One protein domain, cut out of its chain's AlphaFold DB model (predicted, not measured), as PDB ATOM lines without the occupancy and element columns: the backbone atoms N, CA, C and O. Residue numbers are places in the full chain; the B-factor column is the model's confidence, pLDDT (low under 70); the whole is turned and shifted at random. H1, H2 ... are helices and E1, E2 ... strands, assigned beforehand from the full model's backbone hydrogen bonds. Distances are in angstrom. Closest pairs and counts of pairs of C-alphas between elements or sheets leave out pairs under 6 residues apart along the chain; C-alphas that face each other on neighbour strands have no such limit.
ATOM      1  N   HIS A  35     -31.026  32.928 -37.041       76.56
ATOM      2  CA  HIS A  35     -30.204  32.924 -38.242       76.56
ATOM      3  C   HIS A  35     -29.504  34.278 -38.418       76.56
ATOM      4  O   HIS A  35     -30.133  35.327 -38.316       76.56
ATOM      5  N   GLY A  36     -28.191  34.257 -38.653       77.44
ATOM      6  CA  GLY A  36     -27.361  35.465 -38.680       77.44
ATOM      7  C   GLY A  36     -26.571  35.731 -37.396       77.44
ATOM      8  O   GLY A  36     -25.742  36.634 -37.396       77.44
ATOM      9  N   TYR A  37     -26.743  34.949 -36.326       78.25
ATOM     10  CA  TYR A  37     -25.927  35.104 -35.117       78.25
ATOM     11  C   TYR A  37     -24.417  35.046 -35.411       78.25
ATOM     12  O   TYR A  37     -23.945  34.168 -36.138       78.25
ATOM     13  N   GLY A  38     -23.664  36.009 -34.867       76.75
ATOM     14  CA  GLY A  38     -22.223  36.165 -35.106       76.75
ATOM     15  C   GLY A  38     -21.845  36.577 -36.538       76.75
ATOM     16  O   GLY A  38     -20.668  36.543 -36.901       76.75
ATOM     17  N   MET A  39     -22.819  36.931 -37.383       83.38
ATOM     18  CA  MET A  39     -22.562  37.374 -38.750       83.38
ATOM     19  C   MET A  39     -22.023  38.805 -38.770       83.38
ATOM     20  O   MET A  39     -22.657  39.727 -38.265       83.38
ATOM     21  N   ARG A  40     -20.880  38.993 -39.438       85.44
ATOM     22  CA  ARG A  40     -20.292  40.322 -39.661       85.44
ATOM     23  C   ARG A  40     -21.120  41.169 -40.614       85.44
ATOM     24  O   ARG A  40     -21.793  40.633 -41.496       85.44
ATOM     25  N   LYS A  41     -20.967  42.489 -40.507       88.12
ATOM     26  CA  LYS A  41     -21.664  43.486 -41.333       88.12
ATOM     27  C   LYS A  41     -21.482  43.264 -42.838       88.12
ATOM     28  O   LYS A  41     -22.468  43.276 -43.566       88.12
ATOM     29  N   GLU A  42     -20.272  42.955 -43.308       89.88
ATOM     30  CA  GLU A  42     -20.013  42.686 -44.731       89.88
ATOM     31  C   GLU A  42     -20.783  41.446 -45.191       89.88
ATOM     32  O   GLU A  42     -21.449  41.450 -46.226       89.88
ATOM     33  N   ALA A  43     -20.706  40.370 -44.403       90.81
ATOM     34  CA  ALA A  43     -21.365  39.111 -44.714       90.81
ATOM     35  C   ALA A  43     -22.891  39.260 -44.686       90.81
ATOM     36  O   ALA A  43     -23.558  38.716 -45.563       90.81
ATOM     37  N   LEU A  44     -23.421  40.028 -43.731       91.31
ATOM     38  CA  LEU A  44     -24.835  40.368 -43.628       91.31
ATOM     39  C   LEU A  44     -25.320  41.024 -44.917       91.31
ATOM     40  O   LEU A  44     -26.238  40.516 -45.558       91.31
ATOM     41  N   VAL A  45     -24.657  42.089 -45.363       93.31
ATOM     42  CA  VAL A  45     -25.086  42.830 -46.555       93.31
ATOM     43  C   VAL A  45     -24.921  42.009 -47.831       93.31
ATOM     44  O   VAL A  45     -25.823  41.961 -48.667       93.31
ATOM     45  N   LEU A  46     -23.795  41.310 -47.985       92.06
ATOM     46  CA  LEU A  46     -23.513  40.553 -49.205       92.06
ATOM     47  C   LEU A  46     -24.397  39.311 -49.351       92.06
ATOM     48  O   LEU A  46     -24.810  38.984 -50.470       92.06
ATOM     49  N   ARG A  47     -24.705  38.616 -48.250       92.44
ATOM     50  CA  ARG A  47     -25.469  37.359 -48.283       92.44
ATOM     51  C   ARG A  47     -26.976  37.569 -48.245       92.44
ATOM     52  O   ARG A  47     -27.691  36.702 -48.745       92.44
ATOM     53  N   SER A  48     -27.449  38.700 -47.726       91.31
ATOM     54  CA  SER A  48     -28.878  39.028 -47.732       91.31
ATOM     55  C   SER A  48     -29.409  39.104 -49.158       91.31
ATOM     56  O   SER A  48     -28.791  39.703 -50.054       91.31
ATOM     57  N   LYS A  49     -30.540  38.438 -49.392       90.44
ATOM     58  CA  LYS A  49     -31.270  38.554 -50.653       90.44
ATOM     59  C   LYS A  49     -32.148  39.793 -50.573       90.44
ATOM     60  O   LYS A  49     -32.099  40.606 -51.500       90.44
ATOM     61  N   THR A  50     -32.833  39.970 -49.447       89.81
ATOM     62  CA  THR A  50     -33.744  41.080 -49.202       89.81
ATOM     63  C   THR A  50     -33.188  42.060 -48.174       89.81
ATOM     64  O   THR A  50     -32.670  41.682 -47.129       89.81
ATOM     65  N   ILE A  51     -33.259  43.350 -48.504       93.75
ATOM     66  CA  ILE A  51     -32.838  44.447 -47.627       93.75
ATOM     67  C   ILE A  51     -33.864  45.562 -47.774       93.75
ATOM     68  O   ILE A  51     -34.105  46.036 -48.890       93.75
ATOM     69  N   LEU A  52     -34.464  45.973 -46.658       92.25
ATOM     70  CA  LEU A  52     -35.610  46.880 -46.645       92.25
ATOM     71  C   LEU A  52     -35.340  48.084 -45.749       92.25
ATOM     72  O   LEU A  52     -34.839  47.934 -44.640       92.25
ATOM     73  N   LEU A  53     -35.754  49.266 -46.196       93.31
ATOM     74  CA  LEU A  53     -36.016  50.386 -45.302       93.31
ATOM     75  C   LEU A  53     -37.493  50.334 -44.929       93.31
ATOM     76  O   LEU A  53     -38.362  50.451 -45.797       93.31
ATOM     77  N   VAL A  54     -37.781  50.176 -43.645       88.56
ATOM     78  CA  VAL A  54     -39.146  50.053 -43.128       88.56
ATOM     79  C   VAL A  54     -39.423  51.112 -42.077       88.56
ATOM     80  O   VAL A  54     -38.505  51.566 -41.409       88.56
ATOM     81  N   ARG A  55     -40.684  51.493 -41.897       86.44
ATOM     82  CA  ARG A  55     -41.151  52.279 -40.755       86.44
ATOM     83  C   ARG A  55     -41.862  51.368 -39.776       86.44
ATOM     84  O   ARG A  55     -42.810  50.696 -40.171       86.44
ATOM     85  N   ALA A  56     -41.447  51.383 -38.516       79.56
ATOM     86  CA  ALA A  56     -42.215  50.756 -37.455       79.56
ATOM     87  C   ALA A  56     -43.537  51.511 -37.253       79.56
ATOM     88  O   ALA A  56     -43.597  52.738 -37.248       79.56
ATOM     89  N   THR A  57     -44.604  50.757 -37.090       72.31
ATOM     90  CA  THR A  57     -45.986  51.174 -36.867       72.31
ATOM     91  C   THR A  57     -46.510  50.361 -35.696       72.31
ATOM     92  O   THR A  57     -45.942  49.309 -35.388       72.31
ATOM     93  N   LYS A  58     -47.613  50.793 -35.084       61.81
ATOM     94  CA  LYS A  58     -48.260  50.016 -34.028       61.81
ATOM     95  C   LYS A  58     -48.469  48.556 -34.418       61.81
ATOM     96  O   LYS A  58     -48.182  47.678 -33.624       61.81
ATOM     97  N   ILE A  59     -48.887  48.308 -35.658       61.84
ATOM     98  CA  ILE A  59     -49.164  46.969 -36.172       61.84
ATOM     99  C   ILE A  59     -47.968  46.326 -36.880       61.84
ATOM    100  O   ILE A  59     -48.146  45.320 -37.528       61.84
ATOM    101  N   GLY A  60     -46.749  46.865 -36.823       68.94
ATOM    102  CA  GLY A  60     -45.575  46.251 -37.459       68.94
ATOM    103  C   GLY A  60     -44.806  47.176 -38.384       68.94
ATOM    104  O   GLY A  60     -44.396  48.240 -37.950       68.94
ATOM    105  N   PHE A  61     -44.554  46.800 -39.635       77.44
ATOM    106  CA  PHE A  61     -43.626  47.491 -40.531       77.44
ATOM    107  C   PHE A  61     -44.277  47.906 -41.848       77.44
ATOM    108  O   PHE A  61     -44.810  47.081 -42.583       77.44
ATOM    109  N   LEU A  62     -44.154  49.190 -42.173       81.62
ATOM    110  CA  LEU A  62     -44.472  49.743 -43.483       81.62
ATOM    111  C   LEU A  62     -43.192  49.815 -44.322       81.62
ATOM    112  O   LEU A  62     -42.268  50.545 -43.966       81.62
ATOM    113  N   VAL A  63     -43.130  49.097 -45.444       86.62
ATOM    114  CA  VAL A  63     -41.981  49.173 -46.361       86.62
ATOM    115  C   VAL A  63     -41.938  50.557 -47.012       86.62
ATOM    116  O   VAL A  63     -42.874  50.961 -47.696       86.62
ATOM    117  N   LYS A  64     -40.840  51.288 -46.801       88.69
ATOM    118  CA  LYS A  64     -40.577  52.584 -47.441       88.69
ATOM    119  C   LYS A  64     -39.743  52.435 -48.704       88.69
ATOM    120  O   LYS A  64     -39.957  53.165 -49.666       88.69
ATOM    121  N   GLU A  65     -38.763  51.535 -48.680       91.44
ATOM    122  CA  GLU A  65     -37.842  51.317 -49.793       91.44
ATOM    123  C   GLU A  65     -37.356  49.867 -49.803       91.44
ATOM    124  O   GLU A  65     -36.983  49.318 -48.765       91.44
ATOM    125  N   VAL A  66     -37.330  49.255 -50.986       91.31
ATOM    126  CA  VAL A  66     -36.701  47.951 -51.215       91.31
ATOM    127  C   VAL A  66     -35.321  48.213 -51.805       91.31
ATOM    128  O   VAL A  66     -35.204  48.626 -52.959       91.31
ATOM    129  N   LEU A  67     -34.260  47.987 -51.031       92.94
ATOM    130  CA  LEU A  67     -32.896  48.173 -51.533       92.94
ATOM    131  C   LEU A  67     -32.465  46.980 -52.400       92.94
ATOM    132  O   LEU A  67     -31.860  47.138 -53.468       92.94
ATOM    133  N   SER A  68     -32.812  45.772 -51.957       92.19
ATOM    134  CA  SER A  68     -32.488  44.505 -52.613       92.19
ATOM    135  C   SER A  68     -33.610  43.493 -52.397       92.19
ATOM    136  O   SER A  68     -34.260  43.526 -51.357       92.19
ATOM    137  N   GLY A  69     -33.763  42.565 -53.344       86.94
ATOM    138  CA  GLY A  69     -34.669  41.424 -53.228       86.94
ATOM    139  C   GLY A  69     -36.127  41.755 -53.519       86.94
ATOM    140  O   GLY A  69     -36.431  42.736 -54.195       86.94
ATOM    141  N   ASP A  70     -36.996  40.887 -53.019       78.75
ATOM    142  CA  ASP A  70     -38.445  40.976 -53.152       78.75
ATOM    143  C   ASP A  70     -39.051  40.989 -51.736       78.75
ATOM    144  O   ASP A  70     -38.807  40.043 -50.975       78.75
ATOM    145  N   PRO A  71     -39.770  42.056 -51.340       70.12
ATOM    146  CA  PRO A  71     -40.396  42.145 -50.024       70.12
ATOM    147  C   PRO A  71     -41.499  41.096 -49.814       70.12
ATOM    148  O   PRO A  71     -41.744  40.718 -48.671       70.12
ATOM    149  N   ASP A  72     -42.119  40.583 -50.881       66.56
ATOM    150  CA  ASP A  72     -43.235  39.631 -50.796       66.56
ATOM    151  C   ASP A  72     -42.768  38.199 -50.478       66.56
ATOM    152  O   ASP A  72     -43.568  37.321 -50.138       66.56
ATOM    153  N   LEU A  73     -41.457  37.952 -50.565       56.09
ATOM    154  CA  LEU A  73     -40.827  36.648 -50.333       56.09
ATOM    155  C   LEU A  73     -40.234  36.494 -48.932       56.09
ATOM    156  O   LEU A  73     -39.484  35.546 -48.686       56.09
ATOM    157  N   VAL A  74     -40.531  37.421 -48.025       56.56
ATOM    158  CA  VAL A  74     -39.845  37.500 -46.743       56.56
ATOM    159  C   VAL A  74     -40.793  37.402 -45.563       56.56
ATOM    160  O   VAL A  74     -41.629  38.271 -45.328       56.56
ATOM    161  N   ASP A  75     -40.555  36.374 -44.756       51.41
ATOM    162  CA  ASP A  75     -41.135  36.242 -43.431       51.41
ATOM    163  C   ASP A  75     -40.322  37.095 -42.439       51.41
ATOM    164  O   ASP A  75     -39.175  36.774 -42.117       51.41
ATOM    165  N   ILE A  76     -40.894  38.196 -41.944       53.69
ATOM    166  CA  ILE A  76     -40.294  38.953 -40.835       53.69
ATOM    167  C   ILE A  76     -40.665  38.227 -39.537       53.69
ATOM    168  O   ILE A  76     -41.814  38.270 -39.097       53.69
ATOM    169  N   TYR A  77     -39.694  37.534 -38.941       44.38
ATOM    170  CA  TYR A  77     -39.868  36.816 -37.677       44.38
ATOM    171  C   TYR A  77     -40.016  37.799 -36.517       44.38
ATOM    172  O   TYR A  77     -39.116  38.600 -36.256       44.38
ATOM    173  N   LEU A  78     -41.138  37.714 -35.802       47.19
ATOM    174  CA  LEU A  78     -41.378  38.515 -34.605       47.19
ATOM    175  C   LEU A  78     -41.046  37.726 -33.324       47.19
ATOM    176  O   LEU A  78     -41.248  36.509 -33.283       47.19
ATOM    177  N   PRO A  79     -40.625  38.403 -32.236       36.97
ATOM    178  CA  PRO A  79     -40.350  37.779 -30.935       36.97
ATOM    179  C   PRO A  79     -41.533  37.017 -30.311       36.97
ATOM    180  O   PRO A  79     -41.337  36.227 -29.394       36.97
ATOM    181  N   SER A  80     -42.756  37.221 -30.808       40.00
ATOM    182  CA  SER A  80     -43.962  36.489 -30.401       40.00
ATOM    183  C   SER A  80     -44.055  35.062 -30.966       40.00
ATOM    184  O   SER A  80     -45.027  34.364 -30.688       40.00
ATOM    185  N   GLY A  81     -43.081  34.625 -31.776       35.97
ATOM    186  CA  GLY A  81     -43.092  33.310 -32.424       35.97
ATOM    187  C   GLY A  81     -44.028  33.218 -33.634       35.97
ATOM    188  O   GLY A  81     -44.305  32.117 -34.104       35.97
ATOM    189  N   GLN A  82     -44.522  34.351 -34.145       34.22
ATOM    190  CA  GLN A  82     -45.386  34.395 -35.325       34.22
ATOM    191  C   GLN A  82     -44.588  34.669 -36.606       34.22
ATOM    192  O   GLN A  82     -43.781  35.598 -36.676       34.22
ATOM    193  N   THR A  83     -44.863  33.859 -37.629       37.44
ATOM    194  CA  THR A  83     -44.465  34.069 -39.025       37.44
ATOM    195  C   THR A  83     -45.585  34.834 -39.714       37.44
ATOM    196  O   THR A  83     -46.732  34.385 -39.686       37.44
ATOM    197  N   ILE A  84     -45.292  35.985 -40.317       42.34
ATOM    198  CA  ILE A  84     -46.330  36.805 -40.942       42.34
ATOM    199  C   ILE A  84     -45.982  37.059 -42.401       42.34
ATOM    200  O   ILE A  84     -44.970  37.684 -42.710       42.34
ATOM    201  N   LYS A  85     -46.891  36.632 -43.282       34.22
ATOM    202  CA  LYS A  85     -46.978  37.117 -44.657       34.22
ATOM    203  C   LYS A  85     -47.852  38.369 -44.704       34.22
ATOM    204  O   LYS A  85     -49.011  38.330 -44.300       34.22
ATOM    205  N   GLY A  86     -47.312  39.457 -45.247       37.66
ATOM    206  CA  GLY A  86     -48.082  40.523 -45.899       37.66
ATOM    207  C   GLY A  86     -48.874  41.512 -45.034       37.66
ATOM    208  O   GLY A  86     -49.211  42.579 -45.540       37.66
ATOM    209  N   THR A  87     -49.183  41.255 -43.760       31.20
ATOM    210  CA  THR A  87     -49.804  42.279 -42.890       31.20
ATOM    211  C   THR A  87     -49.536  41.980 -41.424       31.20
ATOM    212  O   THR A  87     -49.939  40.938 -40.914       31.20
ATOM    213  N   LEU A  88     -48.825  42.883 -40.757       37.28
ATOM    214  CA  LEU A  88     -48.351  42.688 -39.393       37.28
ATOM    215  C   LEU A  88     -49.456  43.116 -38.378       37.28
ATOM    216  O   LEU A  88     -50.250  44.000 -38.710       37.28
ATOM    217  N   PRO A  89     -49.567  42.492 -37.183       30.17
ATOM    218  CA  PRO A  89     -50.449  42.900 -36.086       30.17
ATOM    219  C   PRO A  89     -49.726  43.705 -34.981       30.17
ATOM    220  O   PRO A  89     -48.500  43.799 -34.959       30.17
ATOM    221  N   ASP A  90     -50.516  44.273 -34.056       29.27
ATOM    222  CA  ASP A  90     -50.095  45.154 -32.948       29.27
ATOM    223  C   ASP A  90     -48.864  44.639 -32.163       29.27
ATOM    224  O   ASP A  90     -48.861  43.524 -31.641       29.27
ATOM    225  N   MET A  91     -47.839  45.487 -32.014       41.44
ATOM    226  CA  MET A  91     -46.638  45.262 -31.211       41.44
ATOM    227  C   MET A  91     -46.426  46.394 -30.197       41.44
ATOM    228  O   MET A  91     -46.441  47.574 -30.542       41.44
ATOM    229  N   VAL A  92     -46.177  46.023 -28.938       34.72
ATOM    230  CA  VAL A  92     -45.784  46.930 -27.850       34.72
ATOM    231  C   VAL A  92     -44.442  46.447 -27.305       34.72
ATOM    232  O   VAL A  92     -44.344  45.307 -26.853       34.72
ATOM    233  N   PHE A  93     -43.412  47.298 -27.341       47.47
ATOM    234  CA  PHE A  93     -42.075  46.993 -26.821       47.47
ATOM    235  C   PHE A  93     -41.731  47.902 -25.631       47.47
ATOM    236  O   PHE A  93     -42.016  49.096 -25.651       47.47
ATOM    237  N   SER A  94     -41.155  47.308 -24.581       39.47
ATOM    238  CA  SER A  94     -40.666  47.992 -23.373       39.47
ATOM    239  C   SER A  94     -39.346  48.729 -23.661       39.47
ATOM    240  O   SER A  94     -38.489  48.202 -24.364       39.47
ATOM    241  N   SER A  95     -39.217  49.943 -23.116       45.66
ATOM    242  CA  SER A  95     -38.377  51.060 -23.585       45.66
ATOM    243  C   SER A  95     -36.957  51.187 -23.011       45.66
ATOM    244  O   SER A  95     -36.333  52.233 -23.184       45.66
ATOM    245  N   ASP A  96     -36.422  50.198 -22.293       44.91
ATOM    246  CA  ASP A  96     -35.327  50.496 -21.346       44.91
ATOM    247  C   ASP A  96     -33.908  50.111 -21.821       44.91
ATOM    248  O   ASP A  96     -32.944  50.265 -21.071       44.91
ATOM    249  N   TYR A  97     -33.734  49.677 -23.079       47.44
ATOM    250  CA  TYR A  97     -32.426  49.278 -23.629       47.44
ATOM    251  C   TYR A  97     -32.158  49.885 -25.017       47.44
ATOM    252  O   TYR A  97     -32.377  49.244 -26.044       47.44
ATOM    253  N   SER A  98     -31.651  51.122 -25.071       52.34
ATOM    254  CA  SER A  98     -31.438  51.838 -26.337       52.34
ATOM    255  C   SER A  98     -29.957  52.113 -26.649       52.34
ATOM    256  O   SER A  98     -29.479  53.238 -26.485       52.34
ATOM    257  N   ASN A  99     -29.224  51.128 -27.176       58.28
ATOM    258  CA  ASN A  99     -27.986  51.429 -27.905       58.28
ATOM    259  C   ASN A  99     -28.364  51.900 -29.314       58.28
ATOM    260  O   ASN A  99     -28.515  51.110 -30.241       58.28
ATOM    261  N   HIS A 100     -28.603  53.201 -29.469       64.94
ATOM    262  CA  HIS A 100     -28.873  53.807 -30.773       64.94
ATOM    263  C   HIS A 100     -27.643  54.563 -31.265       64.94
ATOM    264  O   HIS A 100     -27.278  55.596 -30.702       64.94
ATOM    265  N   PHE A 101     -27.051  54.100 -32.362       70.94
ATOM    266  CA  PHE A 101     -25.990  54.835 -33.038       70.94
ATOM    267  C   PHE A 101     -26.605  55.935 -33.898       70.94
ATOM    268  O   PHE A 101     -27.281  55.673 -34.889       70.94
ATOM    269  N   GLN A 102     -26.406  57.190 -33.503       76.62
ATOM    270  CA  GLN A 102     -26.905  58.319 -34.285       76.62
ATOM    271  C   GLN A 102     -26.089  58.450 -35.576       76.62
ATOM    272  O   GLN A 102     -24.864  58.612 -35.533       76.62
ATOM    273  N   ASP A 103     -26.778  58.322 -36.711       83.62
ATOM    274  CA  ASP A 103     -26.242  58.409 -38.076       83.62
ATOM    275  C   ASP A 103     -25.063  57.452 -38.354       83.62
ATOM    276  O   ASP A 103     -24.289  57.637 -39.300       83.62
ATOM    277  N   HIS A 104     -24.904  56.441 -37.491       89.38
ATOM    278  CA  HIS A 104     -23.828  55.451 -37.495       89.38
ATOM    279  C   HIS A 104     -22.426  56.059 -37.665       89.38
ATOM    280  O   HIS A 104     -21.568  55.527 -38.367       89.38
ATOM    281  N   THR A 105     -22.177  57.204 -37.024       87.06
ATOM    282  CA  THR A 105     -20.882  57.902 -37.108       87.06
ATOM    283  C   THR A 105     -19.843  57.399 -36.113       87.06
ATOM    284  O   THR A 105     -18.649  57.586 -36.353       87.06
ATOM    285  N   ASP A 106     -20.285  56.743 -35.039       83.19
ATOM    286  CA  ASP A 106     -19.419  56.238 -33.979       83.19
ATOM    287  C   ASP A 106     -18.495  55.121 -34.504       83.19
ATOM    288  O   ASP A 106     -18.991  54.104 -35.002       83.19
ATOM    289  N   PRO A 107     -17.160  55.254 -34.382       83.00
ATOM    290  CA  PRO A 107     -16.216  54.215 -34.779       83.00
ATOM    291  C   PRO A 107     -16.487  52.853 -34.140       83.00
ATOM    292  O   PRO A 107     -16.153  51.832 -34.739       83.00
ATOM    293  N   VAL A 108     -17.068  52.812 -32.938       80.06
ATOM    294  CA  VAL A 108     -17.357  51.557 -32.241       80.06
ATOM    295  C   VAL A 108     -18.387  50.709 -32.987       80.06
ATOM    296  O   VAL A 108     -18.263  49.489 -32.997       80.06
ATOM    297  N   PHE A 109     -19.327  51.341 -33.700       82.75
ATOM    298  CA  PHE A 109     -20.294  50.637 -34.537       82.75
ATOM    299  C   PHE A 109     -19.608  49.857 -35.667       82.75
ATOM    300  O   PHE A 109     -20.073  48.790 -36.058       82.75
ATOM    301  N   TRP A 110     -18.496  50.369 -36.194       83.81
ATOM    302  CA  TRP A 110     -17.818  49.811 -37.367       83.81
ATOM    303  C   TRP A 110     -16.781  48.737 -37.040       83.81
ATOM    304  O   TRP A 110     -16.246  48.111 -37.959       83.81
ATOM    305  N   LYS A 111     -16.482  48.519 -35.757       78.56
ATOM    306  CA  LYS A 111     -15.526  47.497 -35.331       78.56
ATOM    307  C   LYS A 111     -16.135  46.109 -35.511       78.56
ATOM    308  O   LYS A 111     -17.231  45.841 -35.033       78.56
ATOM    309  N   ASP A 112     -15.399  45.225 -36.178       64.69
ATOM    310  CA  ASP A 112     -15.748  43.808 -36.232       64.69
ATOM    311  C   ASP A 112     -15.376  43.141 -34.913       64.69
ATOM    312  O   ASP A 112     -14.228  43.199 -34.465       64.69
ATOM    313  N   ALA A 113     -16.342  42.473 -34.301       52.00
ATOM    314  CA  ALA A 113     -16.125  41.688 -33.104       52.00
ATOM    315  C   ALA A 113     -15.286  40.436 -33.396       52.00
ATOM    316  O   ALA A 113     -15.800  39.377 -33.749       52.00
ATOM    317  N   PHE A 114     -13.976  40.535 -33.196       42.06
ATOM    318  CA  PHE A 114     -13.175  39.392 -32.769       42.06
ATOM    319  C   PHE A 114     -12.784  39.607 -31.312       42.06
ATOM    320  O   PHE A 114     -11.893  40.395 -31.010       42.06
ATOM    321  N   GLY A 115     -13.475  38.922 -30.400       45.56
ATOM    322  CA  GLY A 115     -13.161  38.960 -28.967       45.56
ATOM    323  C   GLY A 115     -13.556  40.249 -28.231       45.56
ATOM    324  O   GLY A 115     -13.260  40.364 -27.047       45.56
ATOM    325  N   GLN A 116     -14.234  41.190 -28.893       50.22
ATOM    326  CA  GLN A 116     -14.988  42.273 -28.252       50.22
ATOM    327  C   GLN A 116     -16.467  42.088 -28.576       50.22
ATOM    328  O   GLN A 116     -16.789  41.494 -29.603       50.22
ATOM    329  N   GLU A 117     -17.353  42.540 -27.694       55.06
ATOM    330  CA  GLU A 117     -18.800  42.462 -27.900       55.06
ATOM    331  C   GLU A 117     -19.159  43.181 -29.210       55.06
ATOM    332  O   GLU A 117     -18.842  44.359 -29.378       55.06
ATOM    333  N   ASP A 118     -19.753  42.464 -30.171       59.38
ATOM    334  CA  ASP A 118     -20.323  43.087 -31.370       59.38
ATOM    335  C   ASP A 118     -21.406  44.044 -30.893       59.38
ATOM    336  O   ASP A 118     -22.439  43.612 -30.378       59.38
ATOM    337  N   LEU A 119     -21.131  45.345 -30.976       60.62
ATOM    338  CA  LEU A 119     -22.080  46.347 -30.534       60.62
ATOM    339  C   LEU A 119     -23.091  46.564 -31.654       60.62
ATOM    340  O   LEU A 119     -22.823  47.211 -32.675       60.62
ATOM    341  N   GLY A 120     -24.271  46.002 -31.451       58.22
ATOM    342  CA  GLY A 120     -25.488  46.448 -32.111       58.22
ATOM    343  C   GLY A 120     -26.425  47.051 -31.092       58.22
ATOM    344  O   GLY A 120     -26.044  47.399 -29.970       58.22
ATOM    345  N   ARG A 121     -27.683  47.160 -31.492       57.34
ATOM    346  CA  ARG A 121     -28.716  47.727 -30.637       57.34
ATOM    347  C   ARG A 121     -28.984  46.925 -29.359       57.34
ATOM    348  O   ARG A 121     -29.361  47.520 -28.353       57.34
ATOM    349  N   SER A 122     -28.783  45.607 -29.382       50.91
ATOM    350  CA  SER A 122     -28.952  44.761 -28.197       50.91
ATOM    351  C   SER A 122     -27.718  44.865 -27.294       50.91
ATOM    352  O   SER A 122     -26.647  44.424 -27.713       50.91
ATOM    353  N   PRO A 123     -27.833  45.362 -26.046       44.75
ATOM    354  CA  PRO A 123     -26.740  45.289 -25.074       44.75
ATOM    355  C   PRO A 123     -26.518  43.859 -24.553       44.75
ATOM    356  O   PRO A 123     -25.576  43.614 -23.808       44.75
ATOM    357  N   PHE A 124     -27.381  42.911 -24.934       49.56
ATOM    358  CA  PHE A 124     -27.278  41.504 -24.575       49.56
ATOM    359  C   PHE A 124     -26.856  40.691 -25.807       49.56
ATOM    360  O   PHE A 124     -27.713  40.313 -26.613       49.56
ATOM    361  N   PRO A 125     -25.550  40.420 -25.991       48.53
ATOM    362  CA  PRO A 125     -25.077  39.426 -26.954       48.53
ATOM    363  C   PRO A 125     -25.347  37.988 -26.477       48.53
ATOM    364  O   PRO A 125     -25.201  37.042 -27.248       48.53
ATOM    365  N   CYS A 126     -25.724  37.809 -25.207       44.38
ATOM    366  CA  CYS A 126     -25.931  36.520 -24.563       44.38
ATOM    367  C   CYS A 126     -27.212  36.517 -23.712       44.38
ATOM    368  O   CYS A 126     -27.704  37.564 -23.300       44.38
ATOM    369  N   CYS A 127     -27.726  35.312 -23.450       44.75
ATOM    370  CA  CYS A 127     -28.884  34.977 -22.600       44.75
ATOM    371  C   CYS A 127     -30.264  34.945 -23.282       44.75
ATOM    372  O   CYS A 127     -31.172  34.312 -22.751       44.75
ATOM    373  N   VAL A 128     -30.399  35.492 -24.490       51.44
ATOM    374  CA  VAL A 128     -31.482  35.170 -25.436       51.44
ATOM    375  C   VAL A 128     -30.816  34.691 -26.724       51.44
ATOM    376  O   VAL A 128     -29.645  34.976 -26.957       51.44
ATOM    377  N   CYS A 129     -31.505  33.909 -27.544       54.94
ATOM    378  CA  CYS A 129     -30.951  33.158 -28.678       54.94
ATOM    379  C   CYS A 129     -30.487  34.046 -29.849       54.94
ATOM    380  O   CYS A 129     -30.570  33.636 -30.998       54.94
ATOM    381  N   GLY A 130     -30.076  35.285 -29.609       55.84
ATOM    382  CA  GLY A 130     -29.795  36.292 -30.616       55.84
ATOM    383  C   GLY A 130     -29.987  37.707 -30.064       55.84
ATOM    384  O   GLY A 130     -30.378  37.869 -28.906       55.84
ATOM    385  N   PRO A 131     -29.713  38.731 -30.888       59.09
ATOM    386  CA  PRO A 131     -29.974  40.121 -30.547       59.09
ATOM    387  C   PRO A 131     -31.452  40.342 -30.222       59.09
ATOM    388  O   PRO A 131     -32.339  39.899 -30.954       59.09
ATOM    389  N   LEU A 132     -31.713  41.084 -29.148       60.97
ATOM    390  CA  LEU A 132     -33.022  41.664 -28.886       60.97
ATOM    391  C   LEU A 132     -33.119  42.997 -29.632       60.97
ATOM    392  O   LEU A 132     -32.544  44.003 -29.214       60.97
ATOM    393  N   HIS A 133     -33.846  43.001 -30.747       70.31
ATOM    394  CA  HIS A 133     -34.186  44.231 -31.459       70.31
ATOM    395  C   HIS A 133     -35.480  44.803 -30.888       70.31
ATOM    396  O   HIS A 133     -36.533  44.175 -30.952       70.31
ATOM    397  N   GLU A 134     -35.412  46.002 -30.330       69.12
ATOM    398  CA  GLU A 134     -36.605  46.782 -29.998       69.12
ATOM    399  C   GLU A 134     -37.143  47.442 -31.286       69.12
ATOM    400  O   GLU A 134     -36.408  47.610 -32.251       69.12
ATOM    401  N   PHE A 135     -38.399  47.870 -31.363       75.88
ATOM    402  CA  PHE A 135     -38.879  48.705 -32.470       75.88
ATOM    403  C   PHE A 135     -39.788  49.792 -31.915       75.88
ATOM    404  O   PHE A 135     -40.750  49.497 -31.216       75.88
ATOM    405  N   ILE A 136     -39.461  51.051 -32.201       77.44
ATOM    406  CA  ILE A 136     -40.208  52.208 -31.708       77.44
ATOM    407  C   ILE A 136     -41.102  52.693 -32.842       77.44
ATOM    408  O   ILE A 136     -40.611  53.000 -33.932       77.44
ATOM    409  N   GLU A 137     -42.406  52.765 -32.588       79.12
ATOM    410  CA  GLU A 137     -43.383  53.263 -33.553       79.12
ATOM    411  C   GLU A 137     -42.979  54.636 -34.128       79.12
ATOM    412  O   GLU A 137     -42.471  55.511 -33.429       79.12
ATOM    413  N   GLY A 138     -43.188  54.818 -35.433       81.50
ATOM    414  CA  GLY A 138     -42.874  56.040 -36.171       81.50
ATOM    415  C   GLY A 138     -41.423  56.149 -36.648       81.50
ATOM    416  O   GLY A 138     -41.127  57.020 -37.471       81.50
ATOM    417  N   HIS A 139     -40.524  55.271 -36.195       86.25
ATOM    418  CA  HIS A 139     -39.119  55.285 -36.598       86.25
ATOM    419  C   HIS A 139     -38.828  54.378 -37.790       86.25
ATOM    420  O   HIS A 139     -39.473  53.347 -37.983       86.25
ATOM    421  N   ASP A 140     -37.826  54.771 -38.579       90.50
ATOM    422  CA  ASP A 140     -37.382  54.007 -39.737       90.50
ATOM    423  C   ASP A 140     -36.210  53.084 -39.366       90.50
ATOM    424  O   ASP A 140     -35.364  53.429 -38.538       90.50
ATOM    425  N   TYR A 141     -36.168  51.909 -39.988       89.25
ATOM    426  CA  TYR A 141     -35.223  50.833 -39.717       89.25
ATOM    427  C   TYR A 141     -34.718  50.210 -41.014       89.25
ATOM    428  O   TYR A 141     -35.497  49.975 -41.939       89.25
ATOM    429  N   LEU A 142     -33.423  49.916 -41.061       93.00
ATOM    430  CA  LEU A 142     -32.810  49.109 -42.104       93.00
ATOM    431  C   LEU A 142     -32.823  47.651 -41.662       93.00
ATOM    432  O   LEU A 142     -32.154  47.283 -40.695       93.00
ATOM    433  N   LEU A 143     -33.614  46.846 -42.361       89.19
ATOM    434  CA  LEU A 143     -33.950  45.486 -41.974       89.19
ATOM    435  C   LEU A 143     -33.323  44.464 -42.929       89.19
ATOM    436  O   LEU A 143     -33.400  44.617 -44.152       89.19
ATOM    437  N   PHE A 144     -32.761  43.402 -42.346       90.69
ATOM    438  CA  PHE A 144     -32.178  42.230 -43.012       90.69
ATOM    439  C   PHE A 144     -32.906  40.964 -42.543       90.69
ATOM    440  O   PHE A 144     -32.426  40.255 -41.652       90.69
ATOM    441  N   PRO A 145     -34.100  40.693 -43.083       82.44
ATOM    442  CA  PRO A 145     -35.041  39.775 -42.449       82.44
ATOM    443  C   PRO A 145     -34.558  38.325 -42.370       82.44
ATOM    444  O   PRO A 145     -34.791  37.653 -41.369       82.44
ATOM    445  N   GLU A 146     -33.832  37.842 -43.384       83.38
ATOM    446  CA  GLU A 146     -33.314  36.471 -43.398       83.38
ATOM    447  C   GLU A 146     -32.267  36.234 -42.309       83.38
ATOM    448  O   GLU A 146     -32.052  35.091 -41.911       83.38
ATOM    449  N   TYR A 147     -31.606  37.295 -41.844       83.38
ATOM    450  CA  TYR A 147     -30.496  37.245 -40.900       83.38
ATOM    451  C   TYR A 147     -30.780  38.100 -39.664       83.38
ATOM    452  O   TYR A 147     -29.884  38.772 -39.157       83.38
ATOM    453  N   ILE A 148     -32.020  38.067 -39.162       79.56
ATOM    454  CA  ILE A 148     -32.459  38.864 -38.006       79.56
ATOM    455  C   ILE A 148     -31.645  38.594 -36.725       79.56
ATOM    456  O   ILE A 148     -31.581  39.421 -35.821       79.56
ATOM    457  N   GLY A 149     -30.971  37.443 -36.655       74.81
ATOM    458  CA  GLY A 149     -30.034  37.105 -35.590       74.81
ATOM    459  C   GLY A 149     -28.690  37.834 -35.674       74.81
ATOM    460  O   GLY A 149     -27.895  37.739 -34.743       74.81
ATOM    461  N   ALA A 150     -28.399  38.546 -36.766       81.19
ATOM    462  CA  ALA A 150     -27.197  39.361 -36.879       81.19
ATOM    463  C   ALA A 150     -27.363  40.665 -36.102       81.19
ATOM    464  O   ALA A 150     -28.427  41.284 -36.102       81.19
ATOM    465  N   MET A 151     -26.288  41.117 -35.468       80.19
ATOM    466  CA  MET A 151     -26.343  42.211 -34.505       80.19
ATOM    467  C   MET A 151     -26.757  43.559 -35.134       80.19
ATOM    468  O   MET A 151     -27.425  44.361 -34.493       80.19
ATOM    469  N   LYS A 152     -26.463  43.747 -36.428       86.44
ATOM    470  CA  LYS A 152     -26.773  44.954 -37.222       86.44
ATOM    471  C   LYS A 152     -27.935  44.768 -38.208       86.44
ATOM    472  O   LYS A 152     -28.067  45.517 -39.174       86.44
ATOM    473  N   SER A 153     -28.752  43.730 -38.012       86.19
ATOM    474  CA  SER A 153     -29.838  43.358 -38.937       86.19
ATOM    475  C   SER A 153     -31.103  44.214 -38.832       86.19
ATOM    476  O   SER A 153     -31.988  44.058 -39.672       86.19
ATOM    477  N   ALA A 154     -31.201  45.103 -37.839       85.62
ATOM    478  CA  ALA A 154     -32.373  45.946 -37.601       85.62
ATOM    479  C   ALA A 154     -31.984  47.316 -37.010       85.62
ATOM    480  O   ALA A 154     -32.433  47.717 -35.932       85.62
ATOM    481  N   GLU A 155     -31.117  48.039 -37.717       88.56
ATOM    482  CA  GLU A 155     -30.599  49.330 -37.256       88.56
ATOM    483  C   GLU A 155     -31.548  50.483 -37.570       88.56
ATOM    484  O   GLU A 155     -32.172  50.532 -38.630       88.56
ATOM    485  N   ARG A 156     -31.654  51.443 -36.650       88.06
ATOM    486  CA  ARG A 156     -32.518  52.618 -36.818       88.06
ATOM    487  C   ARG A 156     -31.875  53.617 -37.773       88.06
ATOM    488  O   ARG A 156     -30.774  54.078 -37.514       88.06
ATOM    489  N   ILE A 157     -32.610  54.051 -38.791       92.12
ATOM    490  CA  ILE A 157     -32.155  55.042 -39.771       92.12
ATOM    491  C   ILE A 157     -32.951  56.332 -39.586       92.12
ATOM    492  O   ILE A 157     -34.179  56.324 -39.614       92.12
ATOM    493  N   ARG A 158     -32.271  57.462 -39.370       88.56
ATOM    494  CA  ARG A 158     -32.940  58.772 -39.226       88.56
ATOM    495  C   ARG A 158     -33.073  59.513 -40.547       88.56
ATOM    496  O   ARG A 158     -34.062  60.213 -40.755       88.56
ATOM    497  N   SER A 159     -32.090  59.359 -41.424       91.19
ATOM    498  CA  SER A 159     -32.059  60.010 -42.725       91.19
ATOM    499  C   SER A 159     -31.321  59.146 -43.744       91.19
ATOM    500  O   SER A 159     -30.689  58.150 -43.391       91.19
ATOM    501  N   LYS A 160     -31.406  59.511 -45.026       91.12
ATOM    502  CA  LYS A 160     -30.690  58.770 -46.070       91.12
ATOM    503  C   LYS A 160     -29.186  59.018 -46.007       91.12
ATOM    504  O   LYS A 160     -28.443  58.221 -46.551       91.12
ATOM    505  N   GLU A 161     -28.724  60.068 -45.344       94.25
ATOM    506  CA  GLU A 161     -27.305  60.403 -45.166       94.25
ATOM    507  C   GLU A 161     -26.619  59.554 -44.082       94.25
ATOM    508  O   GLU A 161     -25.403  59.637 -43.915       94.25
ATOM    509  N   ASP A 162     -27.384  58.726 -43.367       94.19
ATOM    510  CA  ASP A 162     -26.877  57.774 -42.385       94.19
ATOM    511  C   ASP A 162     -25.762  56.893 -42.979       94.19
ATOM    512  O   ASP A 162     -25.906  56.317 -44.066       94.19
ATOM    513  N   LYS A 163     -24.631  56.778 -42.272       94.62
ATOM    514  CA  LYS A 163     -23.456  56.073 -42.804       94.62
ATOM    515  C   LYS A 163     -23.697  54.580 -43.011       94.62
ATOM    516  O   LYS A 163     -23.152  54.015 -43.958       94.62
ATOM    517  N   TRP A 164     -24.497  53.937 -42.160       94.12
ATOM    518  CA  TRP A 164     -24.863  52.533 -42.342       94.12
ATOM    519  C   TRP A 164     -25.778  52.374 -43.551       94.12
ATOM    520  O   TRP A 164     -25.526  51.518 -44.399       94.12
ATOM    521  N   TYR A 165     -26.766  53.259 -43.707       95.81
ATOM    522  CA  TYR A 165     -27.624  53.273 -44.893       95.81
ATOM    523  C   TYR A 165     -26.820  53.425 -46.192       95.81
ATOM    524  O   TYR A 165     -27.000  52.649 -47.134       95.81
ATOM    525  N   GLN A 166     -25.894  54.389 -46.235       97.06
ATOM    526  CA  GLN A 166     -25.039  54.630 -47.401       97.06
ATOM    527  C   GLN A 166     -24.118  53.445 -47.705       97.06
ATOM    528  O   GLN A 166     -24.046  53.016 -48.857       97.06
ATOM    529  N   TYR A 167     -23.489  52.863 -46.680       95.75
ATOM    530  CA  TYR A 167     -22.662  51.662 -46.825       95.75
ATOM    531  C   TYR A 167     -23.446  50.502 -47.458       95.75
ATOM    532  O   TYR A 167     -22.986  49.862 -48.406       95.75
ATOM    533  N   VAL A 168     -24.663  50.249 -46.970       96.00
ATOM    534  CA  VAL A 168     -25.516  49.172 -47.481       96.00
ATOM    535  C   VAL A 168     -25.942  49.448 -48.920       96.00
ATOM    536  O   VAL A 168     -25.877  48.557 -49.767       96.00
ATOM    537  N   LEU A 169     -26.332  50.685 -49.223       95.94
ATOM    538  CA  LEU A 169     -26.724  51.098 -50.567       95.94
ATOM    539  C   LEU A 169     -25.580  50.923 -51.578       95.94
ATOM    540  O   LEU A 169     -25.805  50.422 -52.683       95.94
ATOM    541  N   GLU A 170     -24.356  51.300 -51.211       95.75
ATOM    542  CA  GLU A 170     -23.161  51.128 -52.042       95.75
ATOM    543  C   GLU A 170     -22.843  49.648 -52.293       95.75
ATOM    544  O   GLU A 170     -22.628  49.236 -53.439       95.75
ATOM    545  N   ALA A 171     -22.890  48.821 -51.249       94.00
ATOM    546  CA  ALA A 171     -22.655  47.385 -51.363       94.00
ATOM    547  C   ALA A 171     -23.710  46.694 -52.247       94.00
ATOM    548  O   ALA A 171     -23.374  45.857 -53.091       94.00
ATOM    549  N   VAL A 172     -24.983  47.080 -52.123       93.44
ATOM    550  CA  VAL A 172     -26.070  46.564 -52.967       93.44
ATOM    551  C   VAL A 172     -25.887  46.965 -54.431       93.44
ATOM    552  O   VAL A 172     -26.082  46.132 -55.319       93.44
ATOM    553  N   ARG A 173     -25.492  48.214 -54.708       93.19
ATOM    554  CA  ARG A 173     -25.188  48.675 -56.076       93.19
ATOM    555  C   ARG A 173     -24.031  47.883 -56.680       93.19
ATOM    556  O   ARG A 173     -24.154  47.379 -57.793       93.19
ATOM    557  N   SER A 174     -22.960  47.691 -55.917       90.56
ATOM    558  CA  SER A 174     -21.803  46.895 -56.339       90.56
ATOM    559  C   SER A 174     -22.181  45.443 -56.660       90.56
ATOM    560  O   SER A 174     -21.764  44.908 -57.685       90.56
ATOM    561  N   LYS A 175     -23.058  44.823 -55.856       85.69
ATOM    562  CA  LYS A 175     -23.584  43.465 -56.095       85.69
ATOM    563  C   LYS A 175     -24.414  43.349 -57.380       85.69
ATOM    564  O   LYS A 175     -24.438  42.276 -57.980       85.69
ATOM    565  N   LYS A 176     -25.109  44.416 -57.791       80.44
ATOM    566  CA  LYS A 176     -25.876  44.454 -59.049       80.44
ATOM    567  C   LYS A 176     -24.971  44.626 -60.270       80.44
ATOM    568  O   LYS A 176     -25.259  44.026 -61.294       80.44
ATOM    569  N   ASN A 177     -23.888  45.393 -60.146       77.12
ATOM    570  CA  ASN A 177     -22.964  45.678 -61.251       77.12
ATOM    571  C   ASN A 177     -21.946  44.554 -61.521       77.12
ATOM    572  O   ASN A 177     -21.373  44.505 -62.602       77.12
ATOM    573  N   GLY A 178     -21.680  43.690 -60.535       61.22
ATOM    574  CA  GLY A 178     -20.790  42.528 -60.671       61.22
ATOM    575  C   GLY A 178     -21.489  41.222 -61.072       61.22
ATOM    576  O   GLY A 178     -20.867  40.164 -60.986       61.22
ATOM    577  N   LYS A 179     -22.775  41.281 -61.433       52.03
ATOM    578  CA  LYS A 179     -23.549  40.185 -62.033       52.03
ATOM    579  C   LYS A 179     -23.681  40.409 -63.530       52.03
ATOM    580  O   LYS A 179     -23.715  39.385 -64.242       52.03
TER     581      LYS A 179
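This is residues 35 to 179 of the 179 residues of an uncharacterized protein of Leptospira wolffii serovar Khorat str. Khorat-H2 (UniProt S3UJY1). There is little regular structure: a strongly twisted sheet has helix H3 over it, with H1 beside H3. The printed part has 145 residues, 50 in H1 E1 E2 H2 E3 E4 H3: mixed. The antiparallel sheet runs E2 E1 E3 E4; the whole is compact, radius of gyration of the C-alphas 14.4 A, spans 38 by 34 by 27 A.

H1, residues 41 to 47, touches H3, 163 to 177; the closest C-alphas, 45 and 168, are 6.4 A apart. E1, 51 to 57, and E2, 60 to 68, form a hairpin, N 55 and O 62 2.8 A apart. H3 is on the sheet, its height 9.4 A. In H1 and H3 every O i to N i+4 pair is within hydrogen-bond range.

H1 begins at C-alpha (-21.664, 43.486, -41.333); H3, 21.2 A long, ends at C-alpha (-22.964, 45.678, -61.251). H2 is 107 to 110, E3 140 to 143, E4 154 to 157.

Long links, E2 to H2 and H2 to E3, hold low-confidence residues 72 to 100 and 112 to 132.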